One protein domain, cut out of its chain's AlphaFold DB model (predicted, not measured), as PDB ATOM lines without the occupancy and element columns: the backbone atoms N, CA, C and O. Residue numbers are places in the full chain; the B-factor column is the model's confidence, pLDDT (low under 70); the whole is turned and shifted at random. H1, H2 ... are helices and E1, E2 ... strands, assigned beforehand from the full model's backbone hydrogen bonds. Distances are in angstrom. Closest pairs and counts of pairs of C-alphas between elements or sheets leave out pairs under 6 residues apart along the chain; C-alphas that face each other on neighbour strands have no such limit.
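AT A GLANCE: This is residues 968 to 1034, 1050 to 1072 and 1079 to 1120 of the 1227 residues of the protein "Thrombospondin type-1 domain-containing 4-like protein" of Labeo rohita (UniProt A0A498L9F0). The model is a wide, open horseshoe of thin strand-built parts with an empty middle. One arm is a small twisted sheet, E7, E9 and E10, with the short helix H1 over one face, and it continues toward its tip as the two-stranded ribbon E8 and E11; a slender double ribbon, E4 with E6 and E3 with E5, makes the base; the loop-rich stretch with E1 and E2 makes the other arm. The printed part has 132 residues with eleven named strands and one named helix, in the order E1 to E10, H1, E11; the paired strands are antiparallel, and the three-stranded sheet has the order E7, E9, E10. The class is mostly strand, though under half of the residues are in named elements. The whole is extended, with a radius of gyration of the C-alphas of 27.9 A and spans of 73 by 54 by 32 A.

HOW THE PARTS SIT: The largest sheet has E9, residues 1087 to 1093, as its inner strand, with the edge strands E7, residues 1063 to 1068, and E10, residues 1096 to 1100; it is strongly twisted. E7 and E9 are antiparallel at 147 degrees, with N 1067 and O 1088 within hydrogen-bond range at 2.9 A. E9 and E10 form a hairpin at 132 degrees, with N 1091 and O 1098 at 2.9 A. H1, residues 1102 to 1105, is on this sheet at a height of 7.3 A, only just over E9 with 3 of its C-alphas; the closest C-alphas of H1 and E9 are those of Asp 1102 and Cys 1089, 5.0 A apart. H1 is too short for an O i to N i+4 pair; its one O i to N i+3 pair is within range. E8, residues 1080 to 1084, runs on into E9 across a break of 2 residues at 31 degrees. E8 and E11, residues 1114 to 1118, are antiparallel at 147 degrees, with N 1083 and O 1115 at 2.9 A. E4, residues 1021 to 1025, and E6, residues 1052 to 1056, are antiparallel at 147 degrees, with N 1024 and O 1053 at 2.8 A. E4 runs on into E5, residues 1028 to 1031, across a break of 2 residues at 14 degrees. E3, residues 1005 to 1008, and E5 are antiparallel at 145 degrees, with N 1029 and O 1007 at 2.8 A. E6 and E7 are apart. E1, residues 970 to 973, and E2, residues 994 to 998, pair with no named strand and are apart from each other.

IN THESE COORDINATES: E9, the longest strand by residues, measures 18.6 A from first to last C-alpha, and E7 measures 15.5 A. E2 and E8 measure 13.6 A each, E4 and E11 13.4 A each, E6 13.2 A and E10 12.3 A. E1, E3, E5 and H1 are shorter. E1 begins at C-alpha 970 (88.744, 39.360, 14.258), E9 at C-alpha 1087 (126.919, 2.343, 12.825), and E11 ends at C-alpha 1118 (128.327, 23.062, 6.504).

THE WHOLE: The two C-alphas farthest apart are those of Ala 988 and Leu 1101, at 73.5 A. Residues 1035 to 1049 are not printed, with 24.8 A between C-alphas 1034 and 1050; residues 1073 to 1078 are not printed either, with 16.4 A between C-alphas 1072 and 1079. The links E1 to E2, of 20 residues, and E3 to E4, of 12, are long. The mean pLDDT of the printed part is 77.8; 28 residues are under 70, among them 1000 to 1005, 1031 to 1034, 1057 to 1063 and 1093 to 1097.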
ATOM      1  N   ARG A 968      90.086  35.194  20.006       90.06
ATOM      2  CA  ARG A 968      89.255  34.908  18.826       90.06
ATOM      3  C   ARG A 968      89.730  35.680  17.601       90.06
ATOM      4  O   ARG A 968      90.302  36.759  17.722       90.06
ATOM      5  N   GLU A 969      89.438  35.145  16.426       88.56
ATOM      6  CA  GLU A 969      89.777  35.752  15.145       88.56
ATOM      7  C   GLU A 969      88.832  36.922  14.817       88.56
ATOM      8  O   GLU A 969      87.611  36.755  14.719       88.56
ATOM      9  N   VAL A 970      89.414  38.107  14.630       92.06
ATOM     10  CA  VAL A 970      88.744  39.360  14.258       92.06
ATOM     11  C   VAL A 970      89.487  39.936  13.056       92.06
ATOM     12  O   VAL A 970      90.693  40.143  13.139       92.06
ATOM     13  N   VAL A 971      88.783  40.181  11.948       90.69
ATOM     14  CA  VAL A 971      89.380  40.661  10.688       90.69
ATOM     15  C   VAL A 971      88.562  41.795  10.081       90.69
ATOM     16  O   VAL A 971      87.331  41.803  10.183       90.69
ATOM     17  N   CYS A 972      89.231  42.736   9.418       88.88
ATOM     18  CA  CYS A 972      88.562  43.706   8.558       88.88
ATOM     19  C   CYS A 972      88.133  43.048   7.235       88.88
ATOM     20  O   CYS A 972      88.913  42.318   6.617       88.88
ATOM     21  N   VAL A 973      86.899  43.294   6.787       86.25
ATOM     22  CA  VAL A 973      86.417  42.850   5.469       86.25
ATOM     23  C   VAL A 973      85.847  43.995   4.645       86.25
ATOM     24  O   VAL A 973      85.326  44.982   5.172       86.25
ATOM     25  N   ASP A 974      85.925  43.836   3.330       77.50
ATOM     26  CA  ASP A 974      85.347  44.761   2.367       77.50
ATOM     27  C   ASP A 974      83.864  44.452   2.058       77.50
ATOM     28  O   ASP A 974      83.229  43.548   2.603       77.50
ATOM     29  N   ASN A 975      83.316  45.203   1.102       69.44
ATOM     30  CA  ASN A 975      81.945  45.082   0.606       69.44
ATOM     31  C   ASN A 975      81.635  43.776  -0.157       69.44
ATOM     32  O   ASN A 975      80.481  43.548  -0.526       69.44
ATOM     33  N   LEU A 976      82.646  42.960  -0.457       73.62
ATOM     34  CA  LEU A 976      82.541  41.656  -1.113       73.62
ATOM     35  C   LEU A 976      82.733  40.500  -0.111       73.62
ATOM     36  O   LEU A 976      82.396  39.359  -0.434       73.62
ATOM     37  N   GLY A 977      83.196  40.796   1.110       71.31
ATOM     38  CA  GLY A 977      83.512  39.825   2.162       71.31
ATOM     39  C   GLY A 977      84.949  39.293   2.109       71.31
ATOM     40  O   GLY A 977      85.281  38.372   2.870       71.31
ATOM     41  N   ASP A 978      85.783  39.863   1.232       78.00
ATOM     42  CA  ASP A 978      87.217  39.594   1.161       78.00
ATOM     43  C   ASP A 978      87.933  40.309   2.321       78.00
ATOM     44  O   ASP A 978      87.515  41.380   2.768       78.00
ATOM     45  N   ILE A 979      89.002  39.701   2.843       82.62
ATOM     46  CA  ILE A 979      89.783  40.270   3.951       82.62
ATOM     47  C   ILE A 979      90.693  41.371   3.401       82.62
ATOM     48  O   ILE A 979      91.465  41.130   2.470       82.62
ATOM     49  N   VAL A 980      90.611  42.560   3.995       84.44
ATOM     50  CA  VAL A 980      91.434  43.733   3.658       84.44
ATOM     51  C   VAL A 980      92.276  44.164   4.859       84.44
ATOM     52  O   VAL A 980      92.198  43.560   5.929       84.44
ATOM     53  N   VAL A 981      93.136  45.167   4.678       84.62
ATOM     54  CA  VAL A 981      94.022  45.655   5.745       84.62
ATOM     55  C   VAL A 981      93.183  46.262   6.874       84.62
ATOM     56  O   VAL A 981      92.258  47.022   6.603       84.62
ATOM     57  N   ASP A 982      93.531  45.973   8.131       84.12
ATOM     58  CA  ASP A 982      92.840  46.465   9.337       84.12
ATOM     59  C   ASP A 982      92.626  47.999   9.345       84.12
ATOM     60  O   ASP A 982      91.615  48.480   9.853       84.12
ATOM     61  N   GLU A 983      93.524  48.760   8.707       80.44
ATOM     62  CA  GLU A 983      93.448  50.219   8.505       80.44
ATOM     63  C   GLU A 983      92.285  50.685   7.605       80.44
ATOM     64  O   GLU A 983      91.864  51.840   7.693       80.44
ATOM     65  N   GLU A 984      91.744  49.818   6.740       76.06
ATOM     66  CA  GLU A 984      90.538  50.116   5.955       76.06
ATOM     67  C   GLU A 984      89.268  50.075   6.823       76.06
ATOM     68  O   GLU A 984      88.235  50.622   6.427       76.06
ATOM     69  N   CYS A 985      89.329  49.473   8.014       81.00
ATOM     70  CA  CYS A 985      88.265  49.502   9.008       81.00
ATOM     71  C   CYS A 985      88.512  50.579  10.073       81.00
ATOM     72  O   CYS A 985      89.634  50.971  10.388       81.00
ATOM     73  N   ASN A 986      87.436  51.055  10.704       79.94
ATOM     74  CA  ASN A 986      87.568  51.981  11.826       79.94
ATOM     75  C   ASN A 986      88.106  51.244  13.065       79.94
ATOM     76  O   ASN A 986      87.344  50.553  13.744       79.94
ATOM     77  N   MET A 987      89.388  51.426  13.390       79.38
ATOM     78  CA  MET A 987      90.046  50.822  14.560       79.38
ATOM     79  C   MET A 987      89.313  51.076  15.889       79.38
ATOM     80  O   MET A 987      89.313  50.205  16.754       79.38
ATOM     81  N   ALA A 988      88.607  52.205  16.046       76.88
ATOM     82  CA  ALA A 988      87.815  52.493  17.250       76.88
ATOM     83  C   ALA A 988      86.553  51.612  17.399       76.88
ATOM     84  O   ALA A 988      85.883  51.663  18.427       76.88
ATOM     85  N   LEU A 989      86.220  50.818  16.375       79.94
ATOM     86  CA  LEU A 989      85.137  49.832  16.371       79.94
ATOM     87  C   LEU A 989      85.654  48.382  16.312       79.94
ATOM     88  O   LEU A 989      84.837  47.472  16.173       79.94
ATOM     89  N   ARG A 990      86.976  48.152  16.404       87.12
ATOM     90  CA  ARG A 990      87.583  46.811  16.343       87.12
ATOM     91  C   ARG A 990      87.094  45.962  17.529       87.12
ATOM     92  O   ARG A 990      87.347  46.337  18.675       87.12
ATOM     93  N   PRO A 991      86.385  44.839  17.301       87.25
ATOM     94  CA  PRO A 991      85.969  43.948  18.378       87.25
ATOM     95  C   PRO A 991      87.171  43.428  19.171       87.25
ATOM     96  O   PRO A 991      88.200  43.106  18.585       87.25
ATOM     97  N   LEU A 992      87.014  43.276  20.491       85.50
ATOM     98  CA  LEU A 992      88.030  42.644  21.343       85.50
ATOM     99  C   LEU A 992      88.376  41.247  20.809       85.50
ATOM    100  O   LEU A 992      87.488  40.401  20.704       85.50
ATOM    101  N   ASP A 993      89.644  41.013  20.501       87.06
ATOM    102  CA  ASP A 993      90.233  39.743  20.062       87.06
ATOM    103  C   ASP A 993      90.788  38.910  21.229       87.06
ATOM    104  O   ASP A 993      91.002  37.708  21.075       87.06
ATOM    105  N   LEU A 994      90.929  39.511  22.415       89.00
ATOM    106  CA  LEU A 994      91.342  38.869  23.665       89.00
ATOM    107  C   LEU A 994      90.336  39.152  24.798       89.00
ATOM    108  O   LEU A 994      89.782  40.247  24.904       89.00
ATOM    109  N   GLN A 995      90.093  38.158  25.656       90.31
ATOM    110  CA  GLN A 995      89.242  38.259  26.844       90.31
ATOM    111  C   GLN A 995      89.806  37.423  28.001       90.31
ATOM    112  O   GLN A 995      90.154  36.258  27.821       90.31
ATOM    113  N   ASN A 996      89.819  37.982  29.212       86.25
ATOM    114  CA  ASN A 996      90.156  37.232  30.425       86.25
ATOM    115  C   ASN A 996      89.045  36.230  30.781       86.25
ATOM    116  O   ASN A 996      87.854  36.518  30.635       86.25
ATOM    117  N   CYS A 997      89.436  35.070  31.293       85.12
ATOM    118  CA  CYS A 997      88.553  34.017  31.782       85.12
ATOM    119  C   CYS A 997      89.028  33.553  33.160       85.12
ATOM    120  O   CYS A 997      90.225  33.455  33.397       85.12
ATOM    121  N   ASP A 998      88.093  33.269  34.064       83.06
ATOM    122  CA  ASP A 998      88.385  32.672  35.368       83.06
ATOM    123  C   ASP A 998      87.741  31.283  35.425       83.06
ATOM    124  O   ASP A 998      86.572  31.108  35.066       83.06
ATOM    125  N   LYS A 999      88.536  30.289  35.814       78.81
ATOM    126  CA  LYS A 999      88.145  28.886  35.980       78.81
ATOM    127  C   LYS A 999      87.939  28.498  37.450       78.81
ATOM    128  O   LYS A 999      87.600  27.349  37.720       78.81
ATOM    129  N   GLY A1000      88.087  29.440  38.383       69.25
ATOM    130  CA  GLY A1000      87.901  29.244  39.819       69.25
ATOM    131  C   GLY A1000      89.187  28.859  40.551       69.25
ATOM    132  O   GLY A1000      90.202  28.530  39.940       69.25
ATOM    133  N   VAL A1001      89.150  28.919  41.884       64.25
ATOM    134  CA  VAL A1001      90.320  28.687  42.748       64.25
ATOM    135  C   VAL A1001      90.890  27.279  42.533       64.25
ATOM    136  O   VAL A1001      90.171  26.290  42.660       64.25
ATOM    137  N   CYS A1002      92.190  27.187  42.241       58.66
ATOM    138  CA  CYS A1002      92.901  25.913  42.136       58.66
ATOM    139  C   CYS A1002      92.983  25.236  43.516       58.66
ATOM    140  O   CYS A1002      93.731  25.690  44.381       58.66
ATOM    141  N   ALA A1003      92.215  24.164  43.722       55.47
ATOM    142  CA  ALA A1003      92.280  23.352  44.933       55.47
ATOM    143  C   ALA A1003      93.518  22.438  44.928       55.47
ATOM    144  O   ALA A1003      93.861  21.857  43.894       55.47
ATOM    145  N   SER A1004      94.156  22.279  46.092       56.81
ATOM    146  CA  SER A1004      95.246  21.322  46.299       56.81
ATOM    147  C   SER A1004      94.758  19.909  45.999       56.81
ATOM    148  O   SER A1004      93.826  19.419  46.635       56.81
ATOM    149  N   SER A1005      95.343  19.289  44.981       58.28
ATOM    150  CA  SER A1005      94.901  17.994  44.467       58.28
ATOM    151  C   SER A1005      96.061  17.240  43.819       58.28
ATOM    152  O   SER A1005      97.057  17.836  43.401       58.28
ATOM    153  N   TRP A1006      95.935  15.913  43.759       71.50
ATOM    154  CA  TRP A1006      96.896  15.039  43.092       71.50
ATOM    155  C   TRP A1006      96.776  15.173  41.571       71.50
ATOM    156  O   TRP A1006      95.957  14.512  40.930       71.50
ATOM    157  N   PHE A1007      97.620  16.016  40.978       66.75
ATOM    158  CA  PHE A1007      97.757  16.087  39.528       66.75
ATOM    159  C   PHE A1007      98.682  14.969  39.063       66.75
ATOM    160  O   PHE A1007      99.837  14.888  39.481       66.75
ATOM    161  N   TYR A1008      98.183  14.114  38.177       79.12
ATOM    162  CA  TYR A1008      98.961  13.042  37.574       79.12
ATOM    163  C   TYR A1008      99.080  13.243  36.062       79.12
ATOM    164  O   TYR A1008      98.118  13.635  35.399       79.12
ATOM    165  N   SER A1009     100.255  12.958  35.497       78.62
ATOM    166  CA  SER A1009     100.398  12.864  34.044       78.62
ATOM    167  C   SER A1009      99.624  11.659  33.505       78.62
ATOM    168  O   SER A1009      99.247  10.741  34.241       78.62
ATOM    169  N   LEU A1010      99.448  11.603  32.185       81.00
ATOM    170  CA  LEU A1010      99.186  10.318  31.541       81.00
ATOM    171  C   LEU A1010     100.323   9.338  31.878       81.00
ATOM    172  O   LEU A1010     101.469   9.749  32.090       81.00
ATOM    173  N   TRP A1011      99.994   8.047  31.924       84.88
ATOM    174  CA  TRP A1011     100.990   6.977  31.948       84.88
ATOM    175  C   TRP A1011     101.938   7.109  30.761       84.88
ATOM    176  O   TRP A1011     101.496   7.439  29.661       84.88
ATOM    177  N   SER A1012     103.217   6.804  30.970       81.69
ATOM    178  CA  SER A1012     104.209   6.769  29.905       81.69
ATOM    179  C   SER A1012     103.719   5.895  28.743       81.69
ATOM    180  O   SER A1012     103.376   4.726  28.926       81.69
ATOM    181  N   ASP A1013     103.716   6.452  27.524       80.00
ATOM    182  CA  ASP A1013     103.273   5.749  26.303       80.00
ATOM    183  C   ASP A1013     104.079   4.464  26.028       80.00
ATOM    184  O   ASP A1013     103.666   3.596  25.256       80.00
ATOM    185  N   ARG A1014     105.243   4.343  26.672       80.19
ATOM    186  CA  ARG A1014     106.146   3.193  26.660       80.19
ATOM    187  C   ARG A1014     106.204   2.569  28.053       80.19
ATOM    188  O   ARG A1014     106.204   3.281  29.057       80.19
ATOM    189  N   CYS A1015     106.284   1.245  28.096       84.44
ATOM    190  CA  CYS A1015     106.697   0.504  29.287       84.44
ATOM    191  C   CYS A1015     108.205   0.747  29.524       84.44
ATOM    192  O   CYS A1015     108.939   0.958  28.559       84.44
ATOM    193  N   SER A1016     108.685   0.724  30.772       81.69
ATOM    194  CA  SER A1016     110.116   0.885  31.103       81.69
ATOM    195  C   SER A1016     110.996  -0.254  30.579       81.69
ATOM    196  O   SER A1016     112.214  -0.098  30.529       81.69
ATOM    197  N   ALA A1017     110.394  -1.371  30.167       64.06
ATOM    198  CA  ALA A1017     111.033  -2.407  29.371       64.06
ATOM    199  C   ALA A1017     110.326  -2.505  28.007       64.06
ATOM    200  O   ALA A1017     109.099  -2.543  27.946       64.06
ATOM    201  N   ASP A1018     111.083  -2.570  26.908       67.69
ATOM    202  CA  ASP A1018     110.540  -2.772  25.550       67.69
ATOM    203  C   ASP A1018     110.033  -4.214  25.304       67.69
ATOM    204  O   ASP A1018     109.477  -4.502  24.242       67.69
ATOM    205  N   CYS A1019     110.241  -5.124  26.261       67.06
ATOM    206  CA  CYS A1019     109.789  -6.516  26.260       67.06
ATOM    207  C   CYS A1019     109.803  -7.089  27.692       67.06
ATOM    208  O   CYS A1019     110.468  -6.537  28.568       67.06
ATOM    209  N   ALA A1020     109.115  -8.216  27.898       71.00
ATOM    210  CA  ALA A1020     108.822  -8.838  29.194       71.00
ATOM    211  C   ALA A1020     108.068  -7.895  30.157       71.00
ATOM    212  O   ALA A1020     107.430  -6.933  29.721       71.00
ATOM    213  N   GLU A1021     108.102  -8.209  31.454       82.88
ATOM    214  CA  GLU A1021     107.518  -7.392  32.516       82.88
ATOM    215  C   GLU A1021     108.375  -6.146  32.789       82.88
ATOM    216  O   GLU A1021     109.572  -6.226  33.068       82.88
ATOM    217  N   GLY A1022     107.733  -4.983  32.741       79.62
ATOM    218  CA  GLY A1022     108.248  -3.712  33.229       79.62
ATOM    219  C   GLY A1022     107.121  -2.887  33.853       79.62
ATOM    220  O   GLY A1022     106.043  -3.407  34.140       79.62
ATOM    221  N   SER A1023     107.343  -1.583  34.017       87.06
ATOM    222  CA  SER A1023     106.330  -0.655  34.540       87.06
ATOM    223  C   SER A1023     106.153   0.546  33.617       87.06
ATOM    224  O   SER A1023     107.114   1.013  33.020       87.06
ATOM    225  N   ARG A1024     104.944   1.090  33.500       83.75
ATOM    226  CA  ARG A1024     104.727   2.469  33.045       83.75
ATOM    227  C   ARG A1024     104.830   3.374  34.255       83.75
ATOM    228  O   ARG A1024     104.367   3.000  35.329       83.75
ATOM    229  N   SER A1025     105.402   4.556  34.077       85.44
ATOM    230  CA  SER A1025     105.444   5.588  35.110       85.44
ATOM    231  C   SER A1025     104.556   6.766  34.726       85.44
ATOM    232  O   SER A1025     104.346   7.043  33.544       85.44
ATOM    233  N   ARG A1026     104.013   7.465  35.719       83.81
ATOM    234  CA  ARG A1026     103.418   8.798  35.545       83.81
ATOM    235  C   ARG A1026     103.963   9.717  36.623       83.81
ATOM    236  O   ARG A1026     104.210   9.270  37.740       83.81
ATOM    237  N   THR A1027     104.160  10.993  36.312       78.56
ATOM    238  CA  THR A1027     104.467  11.961  37.366       78.56
ATOM    239  C   THR A1027     103.200  12.198  38.175       78.56
ATOM    240  O   THR A1027     102.128  12.387  37.604       78.56
ATOM    241  N   VAL A1028     103.314  12.152  39.500       81.69
ATOM    242  CA  VAL A1028     102.218  12.394  40.444       81.69
ATOM    243  C   VAL A1028     102.678  13.514  41.365       81.69
ATOM    244  O   VAL A1028     103.672  13.368  42.072       81.69
ATOM    245  N   VAL A1029     102.011  14.663  41.286       74.69
ATOM    246  CA  VAL A1029     102.448  15.911  41.915       74.69
ATOM    247  C   VAL A1029     101.282  16.527  42.678       74.69
ATOM    248  O   VAL A1029     100.261  16.894  42.093       74.69
ATOM    249  N   CYS A1030     101.451  16.682  43.989       70.38
ATOM    250  CA  CYS A1030     100.606  17.563  44.782       70.38
ATOM    251  C   CYS A1030     100.934  19.010  44.392       70.38
ATOM    252  O   CYS A1030     102.027  19.492  44.688       70.38
ATOM    253  N   MET A1031     100.021  19.704  43.705       58.03
ATOM    254  CA  MET A1031     100.184  21.136  43.428       58.03
ATOM    255  C   MET A1031      99.218  21.951  44.280       58.03
ATOM    256  O   MET A1031      98.000  21.871  44.115       58.03
ATOM    257  N   MET A1032      99.781  22.773  45.164       56.41
ATOM    258  CA  MET A1032      99.078  23.902  45.771       56.41
ATOM    259  C   MET A1032      99.244  25.157  44.908       56.41
ATOM    260  O   MET A1032     100.074  25.220  44.000       56.41
ATOM    261  N   SER A1033      98.428  26.173  45.164       50.84
ATOM    262  CA  SER A1033      98.316  27.320  44.274       50.84
ATOM    263  C   SER A1033      99.513  28.294  44.345       50.84
ATOM    264  O   SER A1033      99.832  28.874  45.378       50.84
ATOM    265  N   HIS A1034     100.096  28.556  43.167       50.88
ATOM    266  CA  HIS A1034     100.860  29.763  42.794       50.88
ATOM    267  C   HIS A1034     102.364  29.895  43.128       50.88
ATOM    268  O   HIS A1034     102.937  30.902  42.716       50.88
ATOM    269  N   ASP A1050      98.740   5.816  41.978       81.44
ATOM    270  CA  ASP A1050      99.956   5.013  41.763       81.44
ATOM    271  C   ASP A1050     100.910   5.723  40.792       81.44
ATOM    272  O   ASP A1050     100.483   6.109  39.705       81.44
ATOM    273  N   ASP A1051     102.190   5.877  41.114       81.38
ATOM    274  CA  ASP A1051     103.188   6.452  40.196       81.38
ATOM    275  C   ASP A1051     103.786   5.407  39.235       81.38
ATOM    276  O   ASP A1051     104.399   5.776  38.227       81.38
ATOM    277  N   LEU A1052     103.535   4.114  39.486       84.62
ATOM    278  CA  LEU A1052     103.962   2.966  38.683       84.62
ATOM    279  C   LEU A1052     102.799   1.993  38.401       84.62
ATOM    280  O   LEU A1052     102.031   1.657  39.297       84.62
ATOM    281  N   MET A1053     102.700   1.498  37.164       83.62
ATOM    282  CA  MET A1053     101.730   0.479  36.730       83.62
ATOM    283  C   MET A1053     102.458  -0.651  35.988       83.62
ATOM    284  O   MET A1053     103.147  -0.347  35.015       83.62
ATOM    285  N   PRO A1054     102.299  -1.934  36.362       83.38
ATOM    286  CA  PRO A1054     102.965  -3.036  35.671       83.38
ATOM    287  C   PRO A1054     102.463  -3.208  34.228       83.38
ATOM    288  O   PRO A1054     101.288  -2.993  33.918       83.38
ATOM    289  N   CYS A1055     103.364  -3.616  33.341       80.56
ATOM    290  CA  CYS A1055     103.106  -3.909  31.936       80.56
ATOM    291  C   CYS A1055     103.968  -5.086  31.470       80.56
ATOM    292  O   CYS A1055     105.187  -4.978  31.419       80.56
ATOM    293  N   ASP A1056     103.329  -6.184  31.069       79.00
ATOM    294  CA  ASP A1056     103.977  -7.254  30.308       79.00
ATOM    295  C   ASP A1056     103.764  -7.005  28.808       79.00
ATOM    296  O   ASP A1056     102.632  -6.824  28.348       79.00
ATOM    297  N   LEU A1057     104.859  -6.957  28.045       68.31
ATOM    298  CA  LEU A1057     104.847  -6.836  26.582       68.31
ATOM    299  C   LEU A1057     105.130  -8.171  25.863       68.31
ATOM    300  O   LEU A1057     105.302  -8.193  24.642       68.31
ATOM    301  N   GLY A1058     105.138  -9.286  26.595       61.78
ATOM    302  CA  GLY A1058     105.463 -10.615  26.091       61.78
ATOM    303  C   GLY A1058     106.974 -10.880  26.066       61.78
ATOM    304  O   GLY A1058     107.778  -9.967  26.252       61.78
ATOM    305  N   PRO A1059     107.401 -12.135  25.847       61.50
ATOM    306  CA  PRO A1059     108.795 -12.540  26.014       61.50
ATOM    307  C   PRO A1059     109.752 -11.746  25.117       61.50
ATOM    308  O   PRO A1059     109.481 -11.536  23.933       61.50
ATOM    309  N   CYS A1060     110.911 -11.376  25.672       54.91
ATOM    310  CA  CYS A1060     112.012 -10.735  24.950       54.91
ATOM    311  C   CYS A1060     112.600 -11.647  23.861       54.91
ATOM    312  O   CYS A1060     113.640 -12.282  24.043       54.91
ATOM    313  N   THR A1061     111.954 -11.689  22.696       58.16
ATOM    314  CA  THR A1061     112.595 -12.149  21.463       58.16
ATOM    315  C   THR A1061     113.749 -11.197  21.155       58.16
ATOM    316  O   THR A1061     113.573  -9.982  21.195       58.16
ATOM    317  N   GLN A1062     114.948 -11.746  20.926       56.28
ATOM    318  CA  GLN A1062     116.195 -10.975  20.843       56.28
ATOM    319  C   GLN A1062     116.073  -9.799  19.867       56.28
ATOM    320  O   GLN A1062     116.096  -9.985  18.646       56.28
ATOM    321  N   ARG A1063     115.949  -8.581  20.406       61.69
ATOM    322  CA  ARG A1063     115.734  -7.390  19.595       61.69
ATOM    323  C   ARG A1063     117.064  -6.929  19.024       61.69
ATOM    324  O   ARG A1063     117.963  -6.508  19.749       61.69
ATOM    325  N   LEU A1064     117.174  -7.052  17.711       72.75
ATOM    326  CA  LEU A1064     118.293  -6.562  16.922       72.75
ATOM    327  C   LEU A1064     117.982  -5.134  16.479       72.75
ATOM    328  O   LEU A1064     116.868  -4.860  16.038       72.75
ATOM    329  N   GLU A1065     118.945  -4.227  16.608       80.44
ATOM    330  CA  GLU A1065     118.776  -2.825  16.222       80.44
ATOM    331  C   GLU A1065     120.107  -2.224  15.739       80.44
ATOM    332  O   GLU A1065     121.193  -2.669  16.114       80.44
ATOM    333  N   TRP A1066     120.045  -1.217  14.865       87.88
ATOM    334  CA  TRP A1066     121.239  -0.514  14.391       87.88
ATOM    335  C   TRP A1066     121.587   0.644  15.329       87.88
ATOM    336  O   TRP A1066     121.007   1.726  15.222       87.88
ATOM    337  N   TYR A1067     122.581   0.457  16.195       87.06
ATOM    338  CA  TYR A1067     123.108   1.554  16.999       87.06
ATOM    339  C   TYR A1067     123.999   2.459  16.141       87.06
ATOM    340  O   TYR A1067     125.017   2.025  15.597       87.06
ATOM    341  N   ALA A1068     123.623   3.731  16.027       88.62
ATOM    342  CA  ALA A1068     124.402   4.750  15.338       88.62
ATOM    343  C   ALA A1068     124.941   5.762  16.354       88.62
ATOM    344  O   ALA A1068     124.166   6.479  16.985       88.62
ATOM    345  N   GLY A1069     126.265   5.812  16.497       84.56
ATOM    346  CA  GLY A1069     126.944   6.665  17.470       84.56
ATOM    347  C   GLY A1069     126.862   8.167  17.155       84.56
ATOM    348  O   GLY A1069     126.254   8.573  16.155       84.56
ATOM    349  N   PRO A1070     127.494   9.014  17.987       85.56
ATOM    350  CA  PRO A1070     127.633  10.435  17.693       85.56
ATOM    351  C   PRO A1070     128.403  10.649  16.385       85.56
ATOM    352  O   PRO A1070     129.248   9.838  15.993       85.56
ATOM    353  N   TRP A1071     128.118  11.763  15.715       87.25
ATOM    354  CA  TRP A1071     128.914  12.211  14.578       87.25
ATOM    355  C   TRP A1071     130.295  12.670  15.051       87.25
ATOM    356  O   TRP A1071     130.411  13.408  16.028       87.25
ATOM    357  N   GLY A1072     131.338  12.212  14.360       82.25
ATOM    358  CA  GLY A1072     132.686  12.742  14.514       82.25
ATOM    359  C   GLY A1072     132.804  14.162  13.957       82.25
ATOM    360  O   GLY A1072     131.857  14.716  13.399       82.25
ATOM    361  N   GLY A1079     133.868  25.827   5.414       72.19
ATOM    362  CA  GLY A1079     133.166  25.487   4.176       72.19
ATOM    363  C   GLY A1079     132.300  24.223   4.282       72.19
ATOM    364  O   GLY A1079     131.625  23.982   5.284       72.19
ATOM    365  N   ASN A1080     132.277  23.423   3.212       83.19
ATOM    366  CA  ASN A1080     131.535  22.161   3.144       83.19
ATOM    367  C   ASN A1080     132.463  20.967   3.429       83.19
ATOM    368  O   ASN A1080     133.568  20.881   2.891       83.19
ATOM    369  N   GLY A1081     131.989  20.014   4.222       82.31
ATOM    370  CA  GLY A1081     132.690  18.772   4.523       82.31
ATOM    371  C   GLY A1081     131.736  17.606   4.753       82.31
ATOM    372  O   GLY A1081     130.525  17.698   4.550       82.31
ATOM    373  N   THR A1082     132.283  16.472   5.181       85.06
ATOM    374  CA  THR A1082     131.520  15.281   5.566       85.06
ATOM    375  C   THR A1082     131.920  14.848   6.970       85.06
ATOM    376  O   THR A1082     133.099  14.680   7.261       85.06
ATOM    377  N   GLN A1083     130.935  14.650   7.838       86.69
ATOM    378  CA  GLN A1083     131.100  14.050   9.161       86.69
ATOM    379  C   GLN A1083     130.667  12.581   9.084       86.69
ATOM    380  O   GLN A1083     129.717  12.239   8.373       86.69
ATOM    381  N   SER A1084     131.372  11.703   9.795       87.31
ATOM    382  CA  SER A1084     131.102  10.258   9.802       87.31
ATOM    383  C   SER A1084     130.844   9.740  11.215       87.31
ATOM    384  O   SER A1084     131.230  10.380  12.193       87.31
ATOM    385  N   ARG A1085     130.151   8.605  11.334       87.06
ATOM    386  CA  ARG A1085     129.863   7.943  12.614       87.06
ATOM    387  C   ARG A1085     129.921   6.428  12.493       87.06
ATOM    388  O   ARG A1085     129.596   5.865  11.448       87.06
ATOM    389  N   GLY A1086     130.255   5.773  13.602       86.75
ATOM    390  CA  GLY A1086     130.078   4.332  13.742       86.75
ATOM    391  C   GLY A1086     128.594   3.960  13.687       86.75
ATOM    392  O   GLY A1086     127.769   4.591  14.348       86.75
ATOM    393  N   VAL A1087     128.260   2.939  12.898       90.94
ATOM    394  CA  VAL A1087     126.919   2.343  12.825       90.94
ATOM    395  C   VAL A1087     127.094   0.836  12.928       90.94
ATOM    396  O   VAL A1087     127.608   0.231  11.989       90.94
ATOM    397  N   VAL A1088     126.705   0.249  14.057       89.50
ATOM    398  CA  VAL A1088     126.954  -1.159  14.408       89.50
ATOM    399  C   VAL A1088     125.648  -1.880  14.720       89.50
ATOM    400  O   VAL A1088     124.705  -1.274  15.230       89.50
ATOM    401  N   CYS A1089     125.580  -3.173  14.415       87.31
ATOM    402  CA  CYS A1089     124.461  -4.003  14.844       87.31
ATOM    403  C   CYS A1089     124.584  -4.325  16.339       87.31
ATOM    404  O   CYS A1089     125.609  -4.844  16.783       87.31
ATOM    405  N   VAL A1090     123.541  -4.041  17.117       87.31
ATOM    406  CA  VAL A1090     123.440  -4.453  18.524       87.31
ATOM    407  C   VAL A1090     122.298  -5.442  18.708       87.31
ATOM    408  O   VAL A1090     121.270  -5.346  18.038       87.31
ATOM    409  N   VAL A1091     122.471  -6.380  19.636       82.06
ATOM    410  CA  VAL A1091     121.364  -7.138  20.220       82.06
ATOM    411  C   VAL A1091     121.103  -6.607  21.628       82.06
ATOM    412  O   VAL A1091     122.033  -6.409  22.412       82.06
ATOM    413  N   GLN A1092     119.840  -6.334  21.936       71.06
ATOM    414  CA  GLN A1092     119.411  -5.851  23.243       71.06
ATOM    415  C   GLN A1092     118.901  -7.040  24.065       71.06
ATOM    416  O   GLN A1092     117.739  -7.437  23.961       71.06
ATOM    417  N   ASN A1093     119.787  -7.621  24.874       62.88
ATOM    418  CA  ASN A1093     119.465  -8.717  25.786       62.88
ATOM    419  C   ASN A1093     119.318  -8.147  27.204       62.88
ATOM    420  O   ASN A1093     120.288  -7.641  27.764       62.88
ATOM    421  N   SER A1094     118.112  -8.209  27.784       55.09
ATOM    422  CA  SER A1094     117.845  -7.870  29.201       55.09
ATOM    423  C   SER A1094     118.514  -6.570  29.698       55.09
ATOM    424  O   SER A1094     119.175  -6.552  30.731       55.09
ATOM    425  N   GLY A1095     118.375  -5.481  28.934       58.03
ATOM    426  CA  GLY A1095     118.929  -4.158  29.267       58.03
ATOM    427  C   GLY A1095     120.397  -3.928  28.881       58.03
ATOM    428  O   GLY A1095     120.843  -2.784  28.881       58.03
ATOM    429  N   GLN A1096     121.136  -4.967  28.485       52.75
ATOM    430  CA  GLN A1096     122.520  -4.861  28.023       52.75
ATOM    431  C   GLN A1096     122.572  -4.834  26.486       52.75
ATOM    432  O   GLN A1096     121.999  -5.692  25.813       52.75
ATOM    433  N   LEU A1097     123.250  -3.826  25.923       67.88
ATOM    434  CA  LEU A1097     123.514  -3.736  24.485       67.88
ATOM    435  C   LEU A1097     124.826  -4.460  24.175       67.88
ATOM    436  O   LEU A1097     125.901  -3.998  24.557       67.88
ATOM    437  N   GLU A1098     124.736  -5.572  23.457       76.88
ATOM    438  CA  GLU A1098     125.888  -6.333  22.975       76.88
ATOM    439  C   GLU A1098     126.079  -6.076  21.473       76.88
ATOM    440  O   GLU A1098     125.130  -6.168  20.692       76.88
ATOM    441  N   VAL A1099     127.301  -5.733  21.050       80.81
ATOM    442  CA  VAL A1099     127.625  -5.525  19.628       80.81
ATOM    443  C   VAL A1099     127.770  -6.881  18.945       80.81
ATOM    444  O   VAL A1099     128.541  -7.726  19.392       80.81
ATOM    445  N   THR A1100     127.049  -7.089  17.845       82.19
ATOM    446  CA  THR A1100     127.028  -8.361  17.108       82.19
ATOM    447  C   THR A1100     127.270  -8.148  15.614       82.19
ATOM    448  O   THR A1100     127.406  -7.019  15.146       82.19
ATOM    449  N   LEU A1101     127.377  -9.240  14.850       78.75
ATOM    450  CA  LEU A1101     127.647  -9.187  13.412       78.75
ATOM    451  C   LEU A1101     126.562  -8.399  12.659       78.75
ATOM    452  O   LEU A1101     125.372  -8.676  12.812       78.75
ATOM    453  N   ASP A1102     126.995  -7.480  11.789       83.00
ATOM    454  CA  ASP A1102     126.147  -6.632  10.935       83.00
ATOM    455  C   ASP A1102     125.043  -7.411  10.193       83.00
ATOM    456  O   ASP A1102     123.931  -6.904  10.025       83.00
ATOM    457  N   ASP A1103     125.324  -8.657   9.799       77.94
ATOM    458  CA  ASP A1103     124.383  -9.551   9.119       77.94
ATOM    459  C   ASP A1103     123.092  -9.786   9.915       77.94
ATOM    460  O   ASP A1103     122.021  -9.909   9.319       77.94
ATOM    461  N   ARG A1104     123.147  -9.781  11.257       80.12
ATOM    462  CA  ARG A1104     121.952  -9.956  12.103       80.12
ATOM    463  C   ARG A1104     120.977  -8.782  11.966       80.12
ATOM    464  O   ARG A1104     119.768  -8.985  12.011       80.12
ATOM    465  N   CYS A1105     121.484  -7.573  11.727       84.25
ATOM    466  CA  CYS A1105     120.675  -6.378  11.488       84.25
ATOM    467  C   CYS A1105     120.425  -6.107   9.990       84.25
ATOM    468  O   CYS A1105     119.807  -5.099   9.648       84.25
ATOM    469  N   SER A1106     120.849  -6.992   9.076       80.06
ATOM    470  CA  SER A1106     120.703  -6.806   7.618       80.06
ATOM    471  C   SER A1106     119.252  -6.649   7.137       80.06
ATOM    472  O   SER A1106     119.004  -6.016   6.111       80.06
ATOM    473  N   HIS A1107     118.284  -7.172   7.896       78.81
ATOM    474  CA  HIS A1107     116.848  -7.021   7.641       78.81
ATOM    475  C   HIS A1107     116.283  -5.643   8.043       78.81
ATOM    476  O   HIS A1107     115.132  -5.338   7.736       78.81
ATOM    477  N   LEU A1108     117.075  -4.810   8.724       80.75
ATOM    478  CA  LEU A1108     116.693  -3.496   9.236       80.75
ATOM    479  C   LEU A1108     117.394  -2.386   8.445       80.75
ATOM    480  O   LEU A1108     118.531  -2.535   7.996       80.75
ATOM    481  N   ALA A1109     116.730  -1.239   8.294       79.25
ATOM    482  CA  ALA A1109     117.277  -0.107   7.552       79.25
ATOM    483  C   ALA A1109     118.497   0.494   8.274       79.25
ATOM    484  O   ALA A1109     118.346   1.173   9.291       79.25
ATOM    485  N   ARG A1110     119.704   0.261   7.741       86.62
ATOM    486  CA  ARG A1110     120.954   0.780   8.316       86.62
ATOM    487  C   ARG A1110     120.973   2.321   8.286       86.62
ATOM    488  O   ARG A1110     120.854   2.894   7.200       86.62
ATOM    489  N   PRO A1111     121.155   3.004   9.432       86.69
ATOM    490  CA  PRO A1111     121.328   4.452   9.492       86.69
ATOM    491  C   PRO A1111     122.515   4.937   8.643       86.69
ATOM    492  O   PRO A1111     123.503   4.210   8.504       86.69
ATOM    493  N   PRO A1112     122.483   6.177   8.119       84.38
ATOM    494  CA  PRO A1112     123.612   6.732   7.383       84.38
ATOM    495  C   PRO A1112     124.835   6.872   8.298       84.38
ATOM    496  O   PRO A1112     124.742   7.462   9.379       84.38
ATOM    497  N   SER A1113     125.970   6.341   7.842       86.69
ATOM    498  CA  SER A1113     127.296   6.418   8.475       86.69
ATOM    499  C   SER A1113     128.083   7.679   8.097       86.69
ATOM    500  O   SER A1113     129.095   7.975   8.725       86.69
ATOM    501  N   ALA A1114     127.617   8.434   7.098       87.06
ATOM    502  CA  ALA A1114     128.186   9.700   6.638       87.06
ATOM    503  C   ALA A1114     127.065  10.718   6.360       87.06
ATOM    504  O   ALA A1114     126.013  10.342   5.838       87.06
ATOM    505  N   GLN A1115     127.291  11.993   6.680       85.50
ATOM    506  CA  GLN A1115     126.435  13.110   6.262       85.50
ATOM    507  C   GLN A1115     127.267  14.368   5.986       85.50
ATOM    508  O   GLN A1115     128.339  14.552   6.562       85.50
ATOM    509  N   THR A1116     126.771  15.259   5.129       81.56
ATOM    510  CA  THR A1116     127.401  16.564   4.881       81.56
ATOM    511  C   THR A1116     127.328  17.464   6.116       81.56
ATOM    512  O   THR A1116     126.328  17.462   6.838       81.56
ATOM    513  N   CYS A1117     128.366  18.262   6.339       82.56
ATOM    514  CA  CYS A1117     128.422  19.332   7.330       82.56
ATOM    515  C   CYS A1117     128.774  20.645   6.627       82.56
ATOM    516  O   CYS A1117     129.687  20.688   5.808       82.56
ATOM    517  N   PHE A1118     128.051  21.708   6.971       76.75
ATOM    518  CA  PHE A1118     128.327  23.062   6.504       76.75
ATOM    519  C   PHE A1118     128.800  23.878   7.702       76.75
ATOM    520  O   PHE A1118     128.050  24.080   8.657       76.75
ATOM    521  N   LEU A1119     130.059  24.292   7.662       71.50
ATOM    522  CA  LEU A1119     130.662  25.216   8.615       71.50
ATOM    523  C   LEU A1119     130.595  26.640   8.047       71.50
ATOM    524  O   LEU A1119     130.042  26.870   6.968       71.50
ATOM    525  N   LYS A1120     131.140  27.618   8.778       68.38
ATOM    526  CA  LYS A1120     131.344  28.968   8.231       68.38
ATOM    527  C   LYS A1120     132.186  28.857   6.954       68.38
ATOM    528  O   LYS A1120     133.136  28.076   6.946       68.38
TER     529      LYS A1120